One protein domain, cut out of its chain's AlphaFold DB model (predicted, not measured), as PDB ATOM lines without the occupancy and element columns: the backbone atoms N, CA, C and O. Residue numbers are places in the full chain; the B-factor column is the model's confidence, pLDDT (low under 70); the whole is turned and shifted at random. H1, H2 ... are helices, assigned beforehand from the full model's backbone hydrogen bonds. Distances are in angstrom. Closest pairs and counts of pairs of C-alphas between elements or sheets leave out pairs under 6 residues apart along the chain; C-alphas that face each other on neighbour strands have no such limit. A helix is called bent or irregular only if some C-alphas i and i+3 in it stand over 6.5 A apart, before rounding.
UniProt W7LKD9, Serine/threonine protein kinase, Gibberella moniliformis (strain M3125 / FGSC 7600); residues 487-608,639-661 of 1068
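This is residues 487 to 608 and 639 to 661 of the 1068 residues of the protein "Serine/threonine protein kinase" of Gibberella moniliformis (strain M3125 / FGSC 7600) (UniProt W7LKD9). H1 runs through the core of an all-helix cluster, with H4, H5 and H8 packed on it and H4 and H5 joining it to H3, which has H9 side by side with it. On the side of H1 away from H3 lies H6, and H7 turns a corner from H6, passes the beginning of H1 and runs out to one tip of the elongated outline, while H2 ends at the other tip. The printed part has 145 residues with nine named helices, H1 to H9 in chain order, mostly crossed, and no named strand. It is compact, with a radius of gyration of the C-alphas of 15.4 A and spans of 53 by 33 by 25 A.

H1, residues 487 to 502, is the hub, touching six other helices. H2, residues 504 to 516, only just touches H1, with 3 pairs of C-alphas within 8 A and only at the corner. H3, residues 519 to 540, is apart from H1. H4, residues 544 to 554, forms a helical hairpin with H3 at a shallow tilt of 23 degrees, through residues 530 to 538 of H3 alone; the closest C-alphas are those of Phe 534 and Leu 553, 6.0 A. H5, residues 556 to 571, touches H3 at a steep tilt of 59 degrees, closest C-alphas Val 523 and Ser 563, 5.3 A. H5 touches H1 with residues 562 to 566 alone, closest C-alphas Val 497 and Ile 566, 6.9 A. H6, residues 575 to 587, touches residues 491 to 498 of H1 with residues 581 to 585 alone, closest C-alphas Glu 498 and Lys 582, 7.1 A. H7, residues 589 to 608, meets H6 only through their link; it touches H1 at a steep tilt of 66 degrees, residues 591 to 595 alone to residues 487 to 491 alone, closest C-alphas Val 488 and Val 595, 5.9 A. H8, residues 639 to 647, touches H1, closest C-alphas Arg 499 and Thr 647, 6.8 A. H9, residues 650 to 661, touches H3, opposite ways at a shallow tilt of 28 degrees, closest C-alphas Asp 536 and Ala 651, 5.2 A. Every O i to N i+4 pair is within hydrogen-bond range in H1, H2, H3, H5, H6, H8 and H9, against 4 of 7 in H4 and 15 of 16 in H7.

H1 begins with C-alpha 487 at (42.902, 54.008, 25.352) and is 22.9 A long. H3 is 30.7 A long, H5 22.4 A and H7 29.4 A. H4 is irregular, with C-alphas 549 and 552 7.2 A apart. H9 ends with C-alpha 661 at (46.942, 29.875, 49.293).

The C-alphas farthest apart are those of Arg 516 and Asp 608, 53.0 A. Residues 609 to 638 are not printed, and C-alphas 608 and 639 are 22.1 A apart across this cut. The links that are printed whole are tight. The mean pLDDT of the printed part is 75.4; 43 residues are under 70, among them residues 572 to 595 and 599 to 608.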
ATOM      1  N   ARG A 487      43.338  53.167  24.224       57.50
ATOM      2  CA  ARG A 487      42.902  54.008  25.352       57.50
ATOM      3  C   ARG A 487      41.966  53.262  26.317       57.50
ATOM      4  O   ARG A 487      42.070  53.481  27.518       57.50
ATOM      5  N   VAL A 488      41.139  52.333  25.821       62.47
ATOM      6  CA  VAL A 488      40.273  51.465  26.646       62.47
ATOM      7  C   VAL A 488      41.134  50.591  27.562       62.47
ATOM      8  O   VAL A 488      40.970  50.624  28.778       62.47
ATOM      9  N   TYR A 489      42.123  49.891  26.993       68.81
ATOM     10  CA  TYR A 489      43.076  49.063  27.744       68.81
ATOM     11  C   TYR A 489      43.883  49.863  28.782       68.81
ATOM     12  O   TYR A 489      44.159  49.366  29.874       68.81
ATOM     13  N   GLN A 490      44.253  51.110  28.474       66.75
ATOM     14  CA  GLN A 490      44.965  51.970  29.424       66.75
ATOM     15  C   GLN A 490      44.103  52.300  30.647       66.75
ATOM     16  O   GLN A 490      44.566  52.109  31.770       66.75
ATOM     17  N   ILE A 491      42.855  52.733  30.455       69.81
ATOM     18  CA  ILE A 491      41.977  53.095  31.579       69.81
ATOM     19  C   ILE A 491      41.562  51.849  32.369       69.81
ATOM     20  O   ILE A 491      41.636  51.864  33.596       69.81
ATOM     21  N   ALA A 492      41.241  50.739  31.694       72.88
ATOM     22  CA  ALA A 492      40.948  49.469  32.359       72.88
ATOM     23  C   ALA A 492      42.129  48.974  33.220       72.88
ATOM     24  O   ALA A 492      41.923  48.526  34.346       72.88
ATOM     25  N   SER A 493      43.376  49.125  32.752       77.62
ATOM     26  CA  SER A 493      44.553  48.749  33.553       77.62
ATOM     27  C   SER A 493      44.816  49.684  34.741       77.62
ATOM     28  O   SER A 493      45.219  49.195  35.796       77.62
ATOM     29  N   LYS A 494      44.534  50.993  34.625       76.94
ATOM     30  CA  LYS A 494      44.560  51.929  35.766       76.94
ATOM     31  C   LYS A 494      43.507  51.569  36.823       76.94
ATOM     32  O   LYS A 494      43.859  51.395  37.988       76.94
ATOM     33  N   LEU A 495      42.245  51.414  36.412       75.75
ATOM     34  CA  LEU A 495      41.118  51.099  37.302       75.75
ATOM     35  C   LEU A 495      41.308  49.759  38.022       75.75
ATOM     36  O   LEU A 495      41.057  49.672  39.221       75.75
ATOM     37  N   LEU A 496      41.815  48.733  37.326       84.56
ATOM     38  CA  LEU A 496      42.116  47.439  37.939       84.56
ATOM     39  C   LEU A 496      43.133  47.575  39.084       84.56
ATOM     40  O   LEU A 496      42.917  47.038  40.166       84.56
ATOM     41  N   VAL A 497      44.225  48.318  38.861       86.31
ATOM     42  CA  VAL A 497      45.263  48.555  39.879       86.31
ATOM     43  C   VAL A 497      44.736  49.394  41.046       86.31
ATOM     44  O   VAL A 497      45.122  49.137  42.183       86.31
ATOM     45  N   GLU A 498      43.851  50.365  40.799       82.81
ATOM     46  CA  GLU A 498      43.207  51.137  41.869       82.81
ATOM     47  C   GLU A 498      42.348  50.228  42.755       82.81
ATOM     48  O   GLU A 498      42.599  50.121  43.954       82.81
ATOM     49  N   ARG A 499      41.382  49.521  42.161       82.81
ATOM     50  CA  ARG A 499      40.429  48.678  42.896       82.81
ATOM     51  C   ARG A 499      41.111  47.502  43.607       82.81
ATOM     52  O   ARG A 499      40.688  47.120  44.692       82.81
ATOM     53  N   PHE A 500      42.216  46.984  43.065       88.88
ATOM     54  CA  PHE A 500      43.054  45.976  43.728       88.88
ATOM     55  C   PHE A 500      43.807  46.484  44.966       88.88
ATOM     56  O   PHE A 500      44.172  45.681  45.823       88.88
ATOM     57  N   LEU A 501      44.083  47.787  45.054       85.06
ATOM     58  CA  LEU A 501      44.761  48.407  46.198       85.06
ATOM     59  C   LEU A 501      43.784  49.038  47.206       85.06
ATOM     60  O   LEU A 501      44.238  49.507  48.253       85.06
ATOM     61  N   ASP A 502      42.486  49.018  46.887       82.81
ATOM     62  CA  ASP A 502      41.358  49.441  47.726       82.81
ATOM     63  C   ASP A 502      40.639  48.278  48.435       82.81
ATOM     64  O   ASP A 502      39.955  48.503  49.430       82.81
ATOM     65  N   ASP A 503      40.771  47.039  47.949       85.88
ATOM     66  CA  ASP A 503      40.339  45.844  48.687       85.88
ATOM     67  C   ASP A 503      41.329  45.603  49.843       85.88
ATOM     68  O   ASP A 503      42.450  45.141  49.628       85.88
ATOM     69  N   ASP A 504      40.930  45.957  51.073       84.25
ATOM     70  CA  ASP A 504      41.776  45.893  52.279       84.25
ATOM     71  C   ASP A 504      42.429  44.513  52.497       84.25
ATOM     72  O   ASP A 504      43.567  44.419  52.964       84.25
ATOM     73  N   HIS A 505      41.726  43.432  52.142       86.19
ATOM     74  CA  HIS A 505      42.205  42.060  52.305       86.19
ATOM     75  C   HIS A 505      43.282  41.723  51.266       86.19
ATOM     76  O   HIS A 505      44.362  41.240  51.610       86.19
ATOM     77  N   LEU A 506      43.027  42.026  49.990       88.62
ATOM     78  CA  LEU A 506      44.003  41.875  48.910       88.62
ATOM     79  C   LEU A 506      45.241  42.764  49.133       88.62
ATOM     80  O   LEU A 506      46.374  42.333  48.906       88.62
ATOM     81  N   LEU A 507      45.039  43.977  49.650       87.38
ATOM     82  CA  LEU A 507      46.107  44.890  50.035       87.38
ATOM     83  C   LEU A 507      46.998  44.313  51.148       87.38
ATOM     84  O   LEU A 507      48.224  44.451  51.069       87.38
ATOM     85  N   ASP A 508      46.438  43.680  52.184       86.31
ATOM     86  CA  ASP A 508      47.268  43.029  53.203       86.31
ATOM     87  C   ASP A 508      48.034  41.828  52.626       86.31
ATOM     88  O   ASP A 508      49.249  41.743  52.815       86.31
ATOM     89  N   LEU A 509      47.391  40.979  51.813       89.69
ATOM     90  CA  LEU A 509      48.075  39.881  51.114       89.69
ATOM     91  C   LEU A 509      49.254  40.386  50.265       89.69
ATOM     92  O   LEU A 509      50.346  39.813  50.328       89.69
ATOM     93  N   TYR A 510      49.106  41.497  49.534       91.44
ATOM     94  CA  TYR A 510      50.239  42.113  48.836       91.44
ATOM     95  C   TYR A 510      51.322  42.618  49.795       91.44
ATOM     96  O   TYR A 510      52.507  42.426  49.520       91.44
ATOM     97  N   GLN A 511      50.966  43.242  50.922       88.06
ATOM     98  CA  GLN A 511      51.955  43.677  51.913       88.06
ATOM     99  C   GLN A 511      52.723  42.496  52.513       88.06
ATOM    100  O   GLN A 511      53.932  42.600  52.721       88.06
ATOM    101  N   GLN A 512      52.059  41.369  52.770       86.56
ATOM    102  CA  GLN A 512      52.703  40.137  53.216       86.56
ATOM    103  C   GLN A 512      53.610  39.544  52.126       86.56
ATOM    104  O   GLN A 512      54.750  39.178  52.413       86.56
ATOM    105  N   ALA A 513      53.152  39.514  50.872       86.12
ATOM    106  CA  ALA A 513      53.930  39.039  49.732       86.12
ATOM    107  C   ALA A 513      55.206  39.867  49.507       86.12
ATOM    108  O   ALA A 513      56.286  39.299  49.377       86.12
ATOM    109  N   VAL A 514      55.106  41.199  49.528       86.50
ATOM    110  CA  VAL A 514      56.242  42.126  49.354       86.50
ATOM    111  C   VAL A 514      57.239  42.048  50.520       86.50
ATOM    112  O   VAL A 514      58.435  42.228  50.314       86.50
ATOM    113  N   LYS A 515      56.787  41.716  51.738       83.50
ATOM    114  CA  LYS A 515      57.673  41.446  52.888       83.50
ATOM    115  C   LYS A 515      58.393  40.089  52.798       83.50
ATOM    116  O   LYS A 515      59.420  39.922  53.449       83.50
ATOM    117  N   ARG A 516      57.854  39.117  52.048       81.44
ATOM    118  CA  ARG A 516      58.327  37.713  52.009       81.44
ATOM    119  C   ARG A 516      58.984  37.300  50.682       81.44
ATOM    120  O   ARG A 516      59.559  36.216  50.613       81.44
ATOM    121  N   LEU A 517      58.909  38.125  49.634       80.25
ATOM    122  CA  LEU A 517      59.416  37.835  48.286       80.25
ATOM    123  C   LEU A 517      60.135  39.053  47.694       80.25
ATOM    124  O   LEU A 517      59.621  40.167  47.745       80.25
ATOM    125  N   ASP A 518      61.279  38.831  47.044       79.00
ATOM    126  CA  ASP A 518      61.918  39.869  46.231       79.00
ATOM    127  C   ASP A 518      61.083  40.223  44.985       79.00
ATOM    128  O   ASP A 518      60.242  39.445  44.524       79.00
ATOM    129  N   ARG A 519      61.365  41.388  44.387       78.88
ATOM    130  CA  ARG A 519      60.653  41.917  43.210       78.88
ATOM    131  C   ARG A 519      60.599  40.941  42.033       78.88
ATOM    132  O   ARG A 519      59.588  40.887  41.336       78.88
ATOM    133  N   THR A 520      61.652  40.157  41.801       71.88
ATOM    134  CA  THR A 520      61.714  39.203  40.683       71.88
ATOM    135  C   THR A 520      60.836  37.988  40.959       71.88
ATOM    136  O   THR A 520      60.111  37.540  40.067       71.88
ATOM    137  N   ARG A 521      60.845  37.468  42.192       74.44
ATOM    138  CA  ARG A 521      59.967  36.364  42.604       74.44
ATOM    139  C   ARG A 521      58.506  36.800  42.685       74.44
ATOM    140  O   ARG A 521      57.655  36.095  42.146       74.44
ATOM    141  N   PHE A 522      58.210  37.969  43.256       86.38
ATOM    142  CA  PHE A 522      56.856  38.530  43.273       86.38
ATOM    143  C   PHE A 522      56.308  38.686  41.851       86.38
ATOM    144  O   PHE A 522      55.280  38.099  41.535       86.38
ATOM    145  N   VAL A 523      57.007  39.406  40.961       80.69
ATOM    146  CA  VAL A 523      56.502  39.685  39.603       80.69
ATOM    147  C   VAL A 523      56.333  38.406  38.776       80.69
ATOM    148  O   VAL A 523      55.387  38.311  37.997       80.69
ATOM    149  N   ASN A 524      57.186  37.389  38.953       74.31
ATOM    150  CA  ASN A 524      57.007  36.108  38.262       74.31
ATOM    151  C   ASN A 524      55.791  35.318  38.769       74.31
ATOM    152  O   ASN A 524      55.006  34.851  37.946       74.31
ATOM    153  N   ASN A 525      55.606  35.202  40.087       82.12
ATOM    154  CA  ASN A 525      54.470  34.477  40.666       82.12
ATOM    155  C   ASN A 525      53.147  35.225  40.424       82.12
ATOM    156  O   ASN A 525      52.168  34.638  39.968       82.12
ATOM    157  N   HIS A 526      53.138  36.545  40.615       89.12
ATOM    158  CA  HIS A 526      51.966  37.383  40.382       89.12
ATOM    159  C   HIS A 526      51.548  37.415  38.902       89.12
ATOM    160  O   HIS A 526      50.355  37.391  38.609       89.12
ATOM    161  N   ARG A 527      52.493  37.343  37.945       85.38
ATOM    162  CA  ARG A 527      52.174  37.159  36.512       85.38
ATOM    163  C   ARG A 527      51.379  35.876  36.246       85.38
ATOM    164  O   ARG A 527      50.536  35.877  35.349       85.38
ATOM    165  N   ILE A 528      51.658  34.799  36.984       81.12
ATOM    166  CA  ILE A 528      50.971  33.506  36.845       81.12
ATOM    167  C   ILE A 528      49.559  33.598  37.439       81.12
ATOM    168  O   ILE A 528      48.603  33.220  36.765       81.12
ATOM    169  N   LEU A 529      49.397  34.201  38.622       86.00
ATOM    170  CA  LEU A 529      48.073  34.453  39.213       86.00
ATOM    171  C   LEU A 529      47.212  35.375  38.326       86.00
ATOM    172  O   LEU A 529      46.065  35.052  38.034       86.00
ATOM    173  N   MET A 530      47.789  36.455  37.787       85.88
ATOM    174  CA  MET A 530      47.146  37.337  36.798       85.88
ATOM    175  C   MET A 530      46.774  36.635  35.489       85.88
ATOM    176  O   MET A 530      45.847  37.063  34.804       85.88
ATOM    177  N   LYS A 531      47.485  35.566  35.116       84.62
ATOM    178  CA  LYS A 531      47.153  34.756  33.940       84.62
ATOM    179  C   LYS A 531      45.924  33.888  34.207       84.62
ATOM    180  O   LYS A 531      45.059  33.819  33.341       84.62
ATOM    181  N   GLN A 532      45.838  33.263  35.386       84.94
ATOM    182  CA  GLN A 532      44.662  32.483  35.777       84.94
ATOM    183  C   GLN A 532      43.432  33.388  35.916       84.94
ATOM    184  O   GLN A 532      42.421  33.135  35.277       84.94
ATOM    185  N   TYR A 533      43.564  34.503  36.633       90.38
ATOM    186  CA  TYR A 533      42.513  35.511  36.792       90.38
ATOM    187  C   TYR A 533      41.972  36.048  35.452       90.38
ATOM    188  O   TYR A 533      40.763  36.181  35.291       90.38
ATOM    189  N   PHE A 534      42.832  36.283  34.452       89.12
ATOM    190  CA  PHE A 534      42.386  36.623  33.093       89.12
ATOM    191  C   PHE A 534      41.554  35.508  32.436       89.12
ATOM    192  O   PHE A 534      40.564  35.807  31.772       89.12
ATOM    193  N   LEU A 535      41.947  34.240  32.594       84.81
ATOM    194  CA  LEU A 535      41.203  33.103  32.042       84.81
ATOM    195  C   LEU A 535      39.847  32.937  32.744       84.81
ATOM    196  O   LEU A 535      38.846  32.730  32.061       84.81
ATOM    197  N   ASP A 536      39.812  33.093  34.070       83.56
ATOM    198  CA  ASP A 536      38.595  33.049  34.886       83.56
ATOM    199  C   ASP A 536      37.631  34.178  34.482       83.56
ATOM    200  O   ASP A 536      36.487  33.907  34.122       83.56
ATOM    201  N   LEU A 537      38.108  35.433  34.443       85.88
ATOM    202  CA  LEU A 537      37.328  36.585  33.977       85.88
ATOM    203  C   LEU A 537      36.766  36.348  32.572       85.88
ATOM    204  O   LEU A 537      35.562  36.475  32.354       85.88
ATOM    205  N   ARG A 538      37.624  35.949  31.624       83.69
ATOM    206  CA  ARG A 538      37.232  35.704  30.231       83.69
ATOM    207  C   ARG A 538      36.192  34.588  30.100       83.69
ATOM    208  O   ARG A 538      35.339  34.671  29.225       83.69
ATOM    209  N   ALA A 539      36.229  33.570  30.960       81.88
ATOM    210  CA  ALA A 539      35.212  32.522  31.001       81.88
ATOM    211  C   ALA A 539      33.870  32.991  31.606       81.88
ATOM    212  O   ALA A 539      32.856  32.320  31.423       81.88
ATOM    213  N   THR A 540      33.856  34.125  32.318       82.50
ATOM    214  CA  THR A 540      32.651  34.709  32.936       82.50
ATOM    215  C   THR A 540      32.043  35.897  32.185       82.50
ATOM    216  O   THR A 540      30.922  36.282  32.521       82.50
ATOM    217  N   ALA A 541      32.733  36.454  31.181       82.69
ATOM    218  CA  ALA A 541      32.234  37.553  30.351       82.69
ATOM    219  C   ALA A 541      30.951  37.161  29.592       82.69
ATOM    220  O   ALA A 541      30.812  36.029  29.125       82.69
ATOM    221  N   ARG A 542      29.998  38.094  29.483       77.31
ATOM    222  CA  ARG A 542      28.673  37.877  28.861       77.31
ATOM    223  C   ARG A 542      28.345  38.899  27.780       77.31
ATOM    224  O   ARG A 542      27.498  38.641  26.931       77.31
ATOM    225  N   SER A 543      29.013  40.044  27.814       76.31
ATOM    226  CA  SER A 543      28.942  41.105  26.822       76.31
ATOM    227  C   SER A 543      30.286  41.283  26.120       76.31
ATOM    228  O   SER A 543      31.362  41.069  26.682       76.31
ATOM    229  N   ARG A 544      30.226  41.779  24.885       71.38
ATOM    230  CA  ARG A 544      31.406  42.173  24.113       71.38
ATOM    231  C   ARG A 544      32.212  43.290  24.794       71.38
ATOM    232  O   ARG A 544      33.429  43.343  24.647       71.38
ATOM    233  N   ALA A 545      31.550  44.146  25.577       68.88
ATOM    234  CA  ALA A 545      32.191  45.169  26.403       68.88
ATOM    235  C   ALA A 545      33.081  44.561  27.506       68.88
ATOM    236  O   ALA A 545      34.196  45.036  27.714       68.88
ATOM    237  N   GLU A 546      32.630  43.489  28.165       77.38
ATOM    238  CA  GLU A 546      33.411  42.736  29.159       77.38
ATOM    239  C   GLU A 546      34.564  41.950  28.511       77.38
ATOM    240  O   GLU A 546      35.677  41.956  29.031       77.38
ATOM    241  N   GLU A 547      34.356  41.320  27.347       73.62
ATOM    242  CA  GLU A 547      35.456  40.662  26.622       73.62
ATOM    243  C   GLU A 547      36.555  41.660  26.219       73.62
ATOM    244  O   GLU A 547      37.746  41.416  26.432       73.62
ATOM    245  N   MET A 548      36.159  42.809  25.659       69.69
ATOM    246  CA  MET A 548      37.084  43.855  25.220       69.69
ATOM    247  C   MET A 548      37.752  44.588  26.391       69.69
ATOM    248  O   MET A 548      38.844  45.126  26.207       69.69
ATOM    249  N   SER A 549      37.152  44.606  27.586       70.75
ATOM    250  CA  SER A 549      37.768  45.231  28.759       70.75
ATOM    251  C   SER A 549      38.855  44.367  29.396       70.75
ATOM    252  O   SER A 549      39.833  44.927  29.879       70.75
ATOM    253  N   VAL A 550      38.759  43.031  29.353       78.50
ATOM    254  CA  VAL A 550      39.757  42.131  29.975       78.50
ATOM    255  C   VAL A 550      40.930  41.769  29.060       78.50
ATOM    256  O   VAL A 550      41.971  41.310  29.535       78.50
ATOM    257  N   ASP A 551      40.804  41.993  27.749       78.44
ATOM    258  CA  ASP A 551      41.761  41.510  26.744       78.44
ATOM    259  C   ASP A 551      43.180  42.117  26.866       78.44
ATOM    260  O   ASP A 551      44.135  41.545  26.342       78.44
ATOM    261  N   PHE A 552      43.392  43.206  27.623       75.94
ATOM    262  CA  PHE A 552      44.752  43.701  27.914       75.94
ATOM    263  C   PHE A 552      45.560  42.735  28.795       75.94
ATOM    264  O   PHE A 552      46.768  42.572  28.593       75.94
ATOM    265  N   LEU A 553      44.902  42.028  29.723       78.50
ATOM    266  CA  LEU A 553      45.536  41.041  30.606       78.50
ATOM    267  C   LEU A 553      46.017  39.794  29.848       78.50
ATOM    268  O   LEU A 553      46.832  39.028  30.367       78.50
ATOM    269  N   ARG A 554      45.587  39.612  28.594       78.94
ATOM    270  CA  ARG A 554      46.102  38.597  27.669       78.94
ATOM    271  C   ARG A 554      47.600  38.763  27.395       78.94
ATOM    272  O   ARG A 554      48.324  37.774  27.263       78.94
ATOM    273  N   SER A 555      48.088  40.003  27.355       73.00
ATOM    274  CA  SER A 555      49.492  40.318  27.095       73.00
ATOM    275  C   SER A 555      50.384  39.946  28.282       73.00
ATOM    276  O   SER A 555      50.243  40.477  29.386       73.00
ATOM    277  N   ARG A 556      51.384  39.082  28.047       71.44
ATOM    278  CA  ARG A 556      52.415  38.759  29.053       71.44
ATOM    279  C   ARG A 556      53.166  40.014  29.521       71.44
ATOM    280  O   ARG A 556      53.504  40.102  30.701       71.44
ATOM    281  N   LYS A 557      53.400  40.981  28.622       69.38
ATOM    282  CA  LYS A 557      54.040  42.272  28.933       69.38
ATOM    283  C   LYS A 557      53.195  43.073  29.925       69.38
ATOM    284  O   LYS A 557      53.732  43.553  30.919       69.38
ATOM    285  N   GLU A 558      51.882  43.129  29.720       73.56
ATOM    286  CA  GLU A 558      50.998  43.923  30.575       73.56
ATOM    287  C   GLU A 558      50.762  43.260  31.937       73.56
ATOM    288  O   GLU A 558      50.844  43.940  32.957       73.56
ATOM    289  N   ARG A 559      50.642  41.921  32.003       85.44
ATOM    290  CA  ARG A 559      50.659  41.198  33.295       85.44
ATOM    291  C   ARG A 559      51.935  41.476  34.099       85.44
ATOM    292  O   ARG A 559      51.862  41.638  35.316       85.44
ATOM    293  N   ILE A 560      53.101  41.558  33.447       71.81
ATOM    294  CA  ILE A 560      54.378  41.924  34.096       71.81
ATOM    295  C   ILE A 560      54.362  43.383  34.567       71.81
ATOM    296  O   ILE A 560      54.781  43.656  35.693       71.81
ATOM    297  N   ARG A 561      53.861  44.307  33.737       76.19
ATOM    298  CA  ARG A 561      53.737  45.738  34.053       76.19
ATOM    299  C   ARG A 561      52.866  45.961  35.290       76.19
ATOM    300  O   ARG A 561      53.340  46.539  36.260       76.19
ATOM    301  N   ILE A 562      51.653  45.410  35.299       83.00
ATOM    302  CA  ILE A 562      50.687  45.489  36.408       83.00
ATOM    303  C   ILE A 562      51.286  44.909  37.693       83.00
ATOM    304  O   ILE A 562      51.285  45.566  38.730       83.00
ATOM    305  N   SER A 563      51.895  43.720  37.611       87.94
ATOM    306  CA  SER A 563      52.578  43.090  38.753       87.94
ATOM    307  C   SER A 563      53.723  43.949  39.304       87.94
ATOM    308  O   SER A 563      53.938  43.989  40.512       87.94
ATOM    309  N   SER A 564      54.460  44.640  38.431       79.19
ATOM    310  CA  SER A 564      55.553  45.535  38.826       79.19
ATOM    311  C   SER A 564      55.024  46.797  39.511       79.19
ATOM    312  O   SER A 564      55.523  47.169  40.568       79.19
ATOM    313  N   VAL A 565      53.978  47.414  38.950       80.62
ATOM    314  CA  VAL A 565      53.325  48.605  39.514       80.62
ATOM    315  C   VAL A 565      52.729  48.307  40.891       80.62
ATOM    316  O   VAL A 565      52.960  49.076  41.818       80.62
ATOM    317  N   ILE A 566      52.037  47.174  41.064       86.06
ATOM    318  CA  ILE A 566      51.492  46.753  42.366       86.06
ATOM    319  C   ILE A 566      52.617  46.552  43.392       86.06
ATOM    320  O   ILE A 566      52.533  47.098  44.492       86.06
ATOM    321  N   TYR A 567      53.699  45.846  43.033       86.25
ATOM    322  CA  TYR A 567      54.856  45.675  43.922       86.25
ATOM    323  C   TYR A 567      55.435  47.027  44.360       86.25
ATOM    324  O   TYR A 567      55.631  47.260  45.553       86.25
ATOM    325  N   ASP A 568      55.661  47.947  43.418       80.50
ATOM    326  CA  ASP A 568      56.266  49.247  43.710       80.50
ATOM    327  C   ASP A 568      55.312  50.172  44.509       80.50
ATOM    328  O   ASP A 568      55.771  50.920  45.375       80.50
ATOM    329  N   LEU A 569      53.990  50.108  44.292       81.81
ATOM    330  CA  LEU A 569      52.973  50.858  45.060       81.81
ATOM    331  C   LEU A 569      52.724  50.299  46.474       81.81
ATOM    332  O   LEU A 569      52.210  51.010  47.349       81.81
ATOM    333  N   VAL A 570      53.070  49.034  46.713       83.88
ATOM    334  CA  VAL A 570      52.949  48.384  48.024       83.88
ATOM    335  C   VAL A 570      54.247  48.507  48.824       83.88
ATOM    336  O   VAL A 570      54.187  48.893  49.991       83.88
ATOM    337  N   LEU A 571      55.411  48.285  48.200       80.19
ATOM    338  CA  LEU A 571      56.728  48.392  48.844       80.19
ATOM    339  C   LEU A 571      57.003  49.792  49.398       80.19
ATOM    340  O   LEU A 571      57.488  49.926  50.517       80.19
ATOM    341  N   ASN A 572      56.698  50.841  48.628       64.44
ATOM    342  CA  ASN A 572      57.063  52.208  49.007       64.44
ATOM    343  C   ASN A 572      56.188  52.802  50.134       64.44
ATOM    344  O   ASN A 572      56.458  53.926  50.549       64.44
ATOM    345  N   GLN A 573      55.136  52.097  50.588       59.84
ATOM    346  CA  GLN A 573      54.185  52.468  51.662       59.84
ATOM    347  C   GLN A 573      53.723  53.944  51.708       59.84
ATOM    348  O   GLN A 573      53.269  54.456  52.730       59.84
ATOM    349  N   GLY A 574      53.773  54.635  50.571       53.62
ATOM    350  CA  GLY A 574      53.318  56.007  50.439       53.62
ATOM    351  C   GLY A 574      51.820  56.054  50.179       53.62
ATOM    352  O   GLY A 574      51.394  55.975  49.029       53.62
ATOM    353  N   GLU A 575      51.024  56.291  51.220       56.75
ATOM    354  CA  GLU A 575      49.604  56.658  51.085       56.75
ATOM    355  C   GLU A 575      49.433  57.868  50.137       56.75
ATOM    356  O   GLU A 575      48.507  57.923  49.331       56.75
ATOM    357  N   GLN A 576      50.418  58.778  50.145       54.25
ATOM    358  CA  GLN A 576      50.573  59.869  49.176       54.25
ATOM    359  C   GLN A 576      50.629  59.375  47.720       54.25
ATOM    360  O   GLN A 576      49.974  59.951  46.861       54.25
ATOM    361  N   VAL A 577      51.383  58.308  47.424       53.34
ATOM    362  CA  VAL A 577      51.556  57.782  46.056       53.34
ATOM    363  C   VAL A 577      50.259  57.147  45.555       53.34
ATOM    364  O   VAL A 577      49.896  57.331  44.397       53.34
ATOM    365  N   ARG A 578      49.509  56.474  46.437       61.47
ATOM    366  CA  ARG A 578      48.172  55.958  46.102       61.47
ATOM    367  C   ARG A 578      47.167  57.089  45.901       61.47
ATOM    368  O   ARG A 578      46.432  57.062  44.924       61.47
ATOM    369  N   ARG A 579      47.180  58.128  46.746       59.94
ATOM    370  CA  ARG A 579      46.335  59.319  46.542       59.94
ATOM    371  C   ARG A 579      46.684  60.082  45.256       59.94
ATOM    372  O   ARG A 579      45.765  60.537  44.585       59.94
ATOM    373  N   ILE A 580      47.957  60.134  44.851       57.56
ATOM    374  CA  ILE A 580      48.376  60.652  43.534       57.56
ATOM    375  C   ILE A 580      47.824  59.777  42.399       57.56
ATOM    376  O   ILE A 580      47.240  60.317  41.469       57.56
ATOM    377  N   PHE A 581      47.925  58.447  42.491       63.09
ATOM    378  CA  PHE A 581      47.376  57.529  41.482       63.09
ATOM    379  C   PHE A 581      45.851  57.693  41.311       63.09
ATOM    380  O   PHE A 581      45.356  57.751  40.188       63.09
ATOM    381  N   LYS A 582      45.113  57.878  42.414       64.00
ATOM    382  CA  LYS A 582      43.674  58.195  42.381       64.00
ATOM    383  C   LYS A 582      43.359  59.565  41.780       64.00
ATOM    384  O   LYS A 582      42.365  59.707  41.076       64.00
ATOM    385  N   MET A 583      44.189  60.576  42.038       56.66
ATOM    386  CA  MET A 583      44.058  61.885  41.385       56.66
ATOM    387  C   MET A 583      44.318  61.783  39.876       56.66
ATOM    388  O   MET A 583      43.545  62.325  39.099       56.66
ATOM    389  N   GLU A 584      45.320  61.007  39.453       60.28
ATOM    390  CA  GLU A 584      45.646  60.785  38.036       60.28
ATOM    391  C   GLU A 584      44.512  60.084  37.262       60.28
ATOM    392  O   GLU A 584      44.303  60.361  36.084       60.28
ATOM    393  N   ILE A 585      43.759  59.187  37.909       61.97
ATOM    394  CA  ILE A 585      42.543  58.577  37.338       61.97
ATOM    395  C   ILE A 585      41.394  59.593  37.273       61.97
ATOM    396  O   ILE A 585      40.611  59.584  36.325       61.97
ATOM    397  N   LYS A 586      41.300  60.489  38.262       54.75
ATOM    398  CA  LYS A 586      40.227  61.483  38.360       54.75
ATOM    399  C   LYS A 586      40.390  62.659  37.391       54.75
ATOM    400  O   LYS A 586      39.382  63.177  36.924       54.75
ATOM    401  N   ASP A 587      41.620  63.034  37.047       53.38
ATOM    402  CA  ASP A 587      41.902  64.041  36.014       53.38
ATOM    403  C   ASP A 587      41.719  63.475  34.583       53.38
ATOM    404  O   ASP A 587      41.437  64.223  33.650       53.38
ATOM    405  N   ASP A 588      41.769  62.147  34.398       58.62
ATOM    406  CA  ASP A 588      41.524  61.445  33.118       58.62
ATOM    407  C   ASP A 588      40.024  61.444  32.685       58.62
ATOM    408  O   ASP A 588      39.619  60.687  31.797       58.62
ATOM    409  N   GLN A 589      39.169  62.284  33.290       58.62
ATOM    410  CA  GLN A 589      37.701  62.177  33.227       58.62
ATOM    411  C   GLN A 589      37.095  62.337  31.817       58.62
ATOM    412  O   GLN A 589      36.127  61.646  31.495       58.62
ATOM    413  N   GLU A 590      37.678  63.150  30.927       55.41
ATOM    414  CA  GLU A 590      37.264  63.179  29.508       55.41
ATOM    415  C   GLU A 590      37.551  61.851  28.793       55.41
ATOM    416  O   GLU A 590      36.766  61.391  27.965       55.41
ATOM    417  N   SER A 591      38.668  61.199  29.129       54.88
ATOM    418  CA  SER A 591      39.029  59.911  28.534       54.88
ATOM    419  C   SER A 591      38.168  58.773  29.080       54.88
ATOM    420  O   SER A 591      37.849  57.851  28.331       54.88
ATOM    421  N   ILE A 592      37.729  58.867  30.339       64.56
ATOM    422  CA  ILE A 592      36.709  57.983  30.916       64.56
ATOM    423  C   ILE A 592      35.394  58.114  30.131       64.56
ATOM    424  O   ILE A 592      34.881  57.106  29.650       64.56
ATOM    425  N   LEU A 593      34.897  59.337  29.905       64.69
ATOM    426  CA  LEU A 593      33.673  59.590  29.125       64.69
ATOM    427  C   LEU A 593      33.768  59.095  27.670       64.69
ATOM    428  O   LEU A 593      32.797  58.565  27.128       64.69
ATOM    429  N   LEU A 594      34.937  59.226  27.031       62.28
ATOM    430  CA  LEU A 594      35.178  58.688  25.687       62.28
ATOM    431  C   LEU A 594      35.152  57.151  25.651       62.28
ATOM    432  O   LEU A 594      34.657  56.583  24.677       62.28
ATOM    433  N   VAL A 595      35.648  56.476  26.694       64.25
ATOM    434  CA  VAL A 595      35.562  55.012  26.812       64.25
ATOM    435  C   VAL A 595      34.135  54.564  27.124       64.25
ATOM    436  O   VAL A 595      33.662  53.626  26.489       64.25
ATOM    437  N   ASP A 596      33.413  55.259  28.003       70.81
ATOM    438  CA  ASP A 596      32.015  54.945  28.333       70.81
ATOM    439  C   ASP A 596      31.123  55.012  27.081       70.81
ATOM    440  O   ASP A 596      30.401  54.068  26.750       70.81
ATOM    441  N   ARG A 597      31.284  56.085  26.292       66.94
ATOM    442  CA  ARG A 597      30.615  56.263  24.995       66.94
ATOM    443  C   ARG A 597      31.033  55.218  23.955       66.94
ATOM    444  O   ARG A 597      30.210  54.825  23.131       66.94
ATOM    445  N   PHE A 598      32.289  54.766  23.969       70.25
ATOM    446  CA  PHE A 598      32.763  53.705  23.076       70.25
ATOM    447  C   PHE A 598      32.140  52.343  23.418       70.25
ATOM    448  O   PHE A 598      31.708  51.635  22.508       70.25
ATOM    449  N   LEU A 599      32.057  51.991  24.706       68.38
ATOM    450  CA  LEU A 599      31.449  50.739  25.165       68.38
ATOM    451  C   LEU A 599      29.946  50.709  24.846       68.38
ATOM    452  O   LEU A 599      29.473  49.741  24.252       68.38
ATOM    453  N   ALA A 600      29.221  51.800  25.125       69.69
ATOM    454  CA  ALA A 600      27.811  51.942  24.754       69.69
ATOM    455  C   ALA A 600      27.577  51.804  23.233       69.69
ATOM    456  O   ALA A 600      26.623  51.161  22.798       69.69
ATOM    457  N   ALA A 601      28.479  52.341  22.402       65.44
ATOM    458  CA  ALA A 601      28.376  52.229  20.946       65.44
ATOM    459  C   ALA A 601      28.586  50.797  20.406       65.44
ATOM    460  O   ALA A 601      28.096  50.497  19.318       65.44
ATOM    461  N   GLN A 602      29.287  49.909  21.128       65.19
ATOM    462  CA  GLN A 602      29.409  48.499  20.720       65.19
ATOM    463  C   GLN A 602      28.116  47.713  20.986       65.19
ATOM    464  O   GLN A 602      27.722  46.920  20.136       65.19
ATOM    465  N   GLU A 603      27.426  47.960  22.106       62.41
ATOM    466  CA  GLU A 603      26.156  47.282  22.419       62.41
ATOM    467  C   GLU A 603      25.072  47.583  21.373       62.41
ATOM    468  O   GLU A 603      24.393  46.664  20.921       62.41
ATOM    469  N   ILE A 604      24.955  48.840  20.922       59.91
ATOM    470  CA  ILE A 604      24.028  49.234  19.842       59.91
ATOM    471  C   ILE A 604      24.322  48.436  18.560       59.91
ATOM    472  O   ILE A 604      23.410  47.909  17.924       59.91
ATOM    473  N   TYR A 605      25.604  48.294  18.210       56.19
ATOM    474  CA  TYR A 605      26.042  47.605  16.995       56.19
ATOM    475  C   TYR A 605      25.801  46.087  17.034       56.19
ATOM    476  O   TYR A 605      25.572  45.474  15.991       56.19
ATOM    477  N   ASP A 606      25.838  45.473  18.219       54.62
ATOM    478  CA  ASP A 606      25.449  44.071  18.401       54.62
ATOM    479  C   ASP A 606      23.912  43.909  18.420       54.62
ATOM    480  O   ASP A 606      23.401  42.890  17.952       54.62
ATOM    481  N   HIS A 607      23.160  44.921  18.873       55.03
ATOM    482  CA  HIS A 607      21.695  44.875  18.938       55.03
ATOM    483  C   HIS A 607      21.019  44.975  17.556       55.03
ATOM    484  O   HIS A 607      20.099  44.199  17.287       55.03
ATOM    485  N   ASP A 608      21.516  45.840  16.659       51.41
ATOM    486  CA  ASP A 608      21.116  45.879  15.233       51.41
ATOM    487  C   ASP A 608      21.471  44.573  14.500       51.41
ATOM    488  O   ASP A 608      20.831  44.169  13.527       51.41
ATOM    489  N   ILE A 639      31.745  51.813  32.309       72.44
ATOM    490  CA  ILE A 639      33.092  51.616  32.847       72.44
ATOM    491  C   ILE A 639      33.077  51.192  34.325       72.44
ATOM    492  O   ILE A 639      33.931  50.408  34.730       72.44
ATOM    493  N   GLU A 640      32.093  51.635  35.118       74.44
ATOM    494  CA  GLU A 640      31.916  51.196  36.509       74.44
ATOM    495  C   GLU A 640      31.315  49.786  36.550       74.44
ATOM    496  O   GLU A 640      31.766  48.957  37.333       74.44
ATOM    497  N   ALA A 641      30.378  49.462  35.650       74.19
ATOM    498  CA  ALA A 641      29.893  48.090  35.480       74.19
ATOM    499  C   ALA A 641      31.031  47.125  35.085       74.19
ATOM    500  O   ALA A 641      31.140  46.037  35.646       74.19
ATOM    501  N   VAL A 642      31.930  47.552  34.190       72.19
ATOM    502  CA  VAL A 642      33.162  46.830  33.835       72.19
ATOM    503  C   VAL A 642      34.130  46.720  35.018       72.19
ATOM    504  O   VAL A 642      34.677  45.643  35.247       72.19
ATOM    505  N   ALA A 643      34.334  47.788  35.796       75.06
ATOM    506  CA  ALA A 643      35.188  47.747  36.983       75.06
ATOM    507  C   ALA A 643      34.642  46.760  38.030       75.06
ATOM    508  O   ALA A 643      35.398  45.942  38.549       75.06
ATOM    509  N   ILE A 644      33.325  46.770  38.268       77.50
ATOM    510  CA  ILE A 644      32.624  45.809  39.131       77.50
ATOM    511  C   ILE A 644      32.760  44.381  38.586       77.50
ATOM    512  O   ILE A 644      33.066  43.482  39.360       77.50
ATOM    513  N   PHE A 645      32.600  44.155  37.279       83.12
ATOM    514  CA  PHE A 645      32.813  42.838  36.662       83.12
ATOM    515  C   PHE A 645      34.245  42.314  36.874       83.12
ATOM    516  O   PHE A 645      34.436  41.123  37.113       83.12
ATOM    517  N   MET A 646      35.255  43.188  36.833       79.38
ATOM    518  CA  MET A 646      36.632  42.789  37.121       79.38
ATOM    519  C   MET A 646      36.865  42.531  38.618       79.38
ATOM    520  O   MET A 646      37.514  41.543  38.965       79.38
ATOM    521  N   THR A 647      36.372  43.395  39.512       81.31
ATOM    522  CA  THR A 647      36.710  43.364  40.952       81.31
ATOM    523  C   THR A 647      35.569  42.923  41.870       81.31
ATOM    524  O   THR A 647      35.528  43.305  43.039       81.31
ATOM    525  N   ALA A 648      34.646  42.104  41.367       76.25
ATOM    526  CA  ALA A 648      33.639  41.408  42.160       76.25
ATOM    527  C   ALA A 648      33.256  40.065  41.516       76.25
ATOM    528  O   ALA A 648      33.406  39.856  40.315       76.25
ATOM    529  N   GLY A 649      32.720  39.150  42.326       82.88
ATOM    530  CA  GLY A 649      32.269  37.840  41.864       82.88
ATOM    531  C   GLY A 649      33.394  36.815  41.701       82.88
ATOM    532  O   GLY A 649      34.571  37.064  41.967       82.88
ATOM    533  N   SER A 650      33.008  35.619  41.251       80.75
ATOM    534  CA  SER A 650      33.788  34.391  41.453       80.75
ATOM    535  C   SER A 650      35.192  34.391  40.846       80.75
ATOM    536  O   SER A 650      36.050  33.692  41.367       80.75
ATOM    537  N   ALA A 651      35.455  35.155  39.780       86.38
ATOM    538  CA  ALA A 651      36.800  35.279  39.210       86.38
ATOM    539  C   ALA A 651      37.745  36.093  40.118       86.38
ATOM    540  O   ALA A 651      38.911  35.734  40.286       86.38
ATOM    541  N   PHE A 652      37.244  37.158  40.751       89.88
ATOM    542  CA  PHE A 652      38.024  37.967  41.690       89.88
ATOM    543  C   PHE A 652      38.188  37.272  43.048       89.88
ATOM    544  O   PHE A 652      39.270  37.312  43.633       89.88
ATOM    545  N   ASP A 653      37.157  36.566  43.511       85.56
ATOM    546  CA  ASP A 653      37.232  35.774  44.743       85.56
ATOM    547  C   ASP A 653      38.145  34.542  44.571       85.56
ATOM    548  O   ASP A 653      38.978  34.280  45.440       85.56
ATOM    549  N   SER A 654      38.094  33.866  43.410       85.25
ATOM    550  CA  SER A 654      39.083  32.860  42.966       85.25
ATOM    551  C   SER A 654      40.505  33.416  43.054       85.25
ATOM    552  O   SER A 654      41.381  32.824  43.684       85.25
ATOM    553  N   TYR A 655      40.745  34.591  42.467       91.75
ATOM    554  CA  TYR A 655      42.060  35.225  42.482       91.75
ATOM    555  C   TYR A 655      42.553  35.563  43.902       91.75
ATOM    556  O   TYR A 655      43.712  35.284  44.221       91.75
ATOM    557  N   LYS A 656      41.687  36.101  44.774       88.06
ATOM    558  CA  LYS A 656      42.030  36.374  46.181       88.06
ATOM    559  C   LYS A 656      42.352  35.090  46.955       88.06
ATOM    560  O   LYS A 656      43.319  35.086  47.715       88.06
ATOM    561  N   CYS A 657      41.612  34.004  46.720       83.75
ATOM    562  CA  CYS A 657      41.874  32.693  47.324       83.75
ATOM    563  C   CYS A 657      43.240  32.134  46.892       83.75
ATOM    564  O   CYS A 657      44.087  31.855  47.737       83.75
ATOM    565  N   HIS A 658      43.516  32.099  45.583       84.12
ATOM    566  CA  HIS A 658      44.799  31.631  45.048       84.12
ATOM    567  C   HIS A 658      46.010  32.462  45.528       84.12
ATOM    568  O   HIS A 658      47.123  31.935  45.601       84.12
ATOM    569  N   LEU A 659      45.829  33.750  45.855       86.56
ATOM    570  CA  LEU A 659      46.889  34.573  46.450       86.56
ATOM    571  C   LEU A 659      47.109  34.258  47.943       86.56
ATOM    572  O   LEU A 659      48.264  34.203  48.364       86.56
ATOM    573  N   ASP A 660      46.051  34.019  48.729       84.06
ATOM    574  CA  ASP A 660      46.185  33.577  50.129       84.06
ATOM    575  C   ASP A 660      46.838  32.188  50.207       84.06
ATOM    576  O   ASP A 660      47.830  32.011  50.911       84.06
ATOM    577  N   GLU A 661      46.371  31.226  49.404       80.75
ATOM    578  CA  GLU A 661      46.942  29.875  49.293       80.75
ATOM    579  C   GLU A 661      48.439  29.892  48.945       80.75
ATOM    580  O   GLU A 661      49.232  29.161  49.543       80.75
TER     581      GLU A 661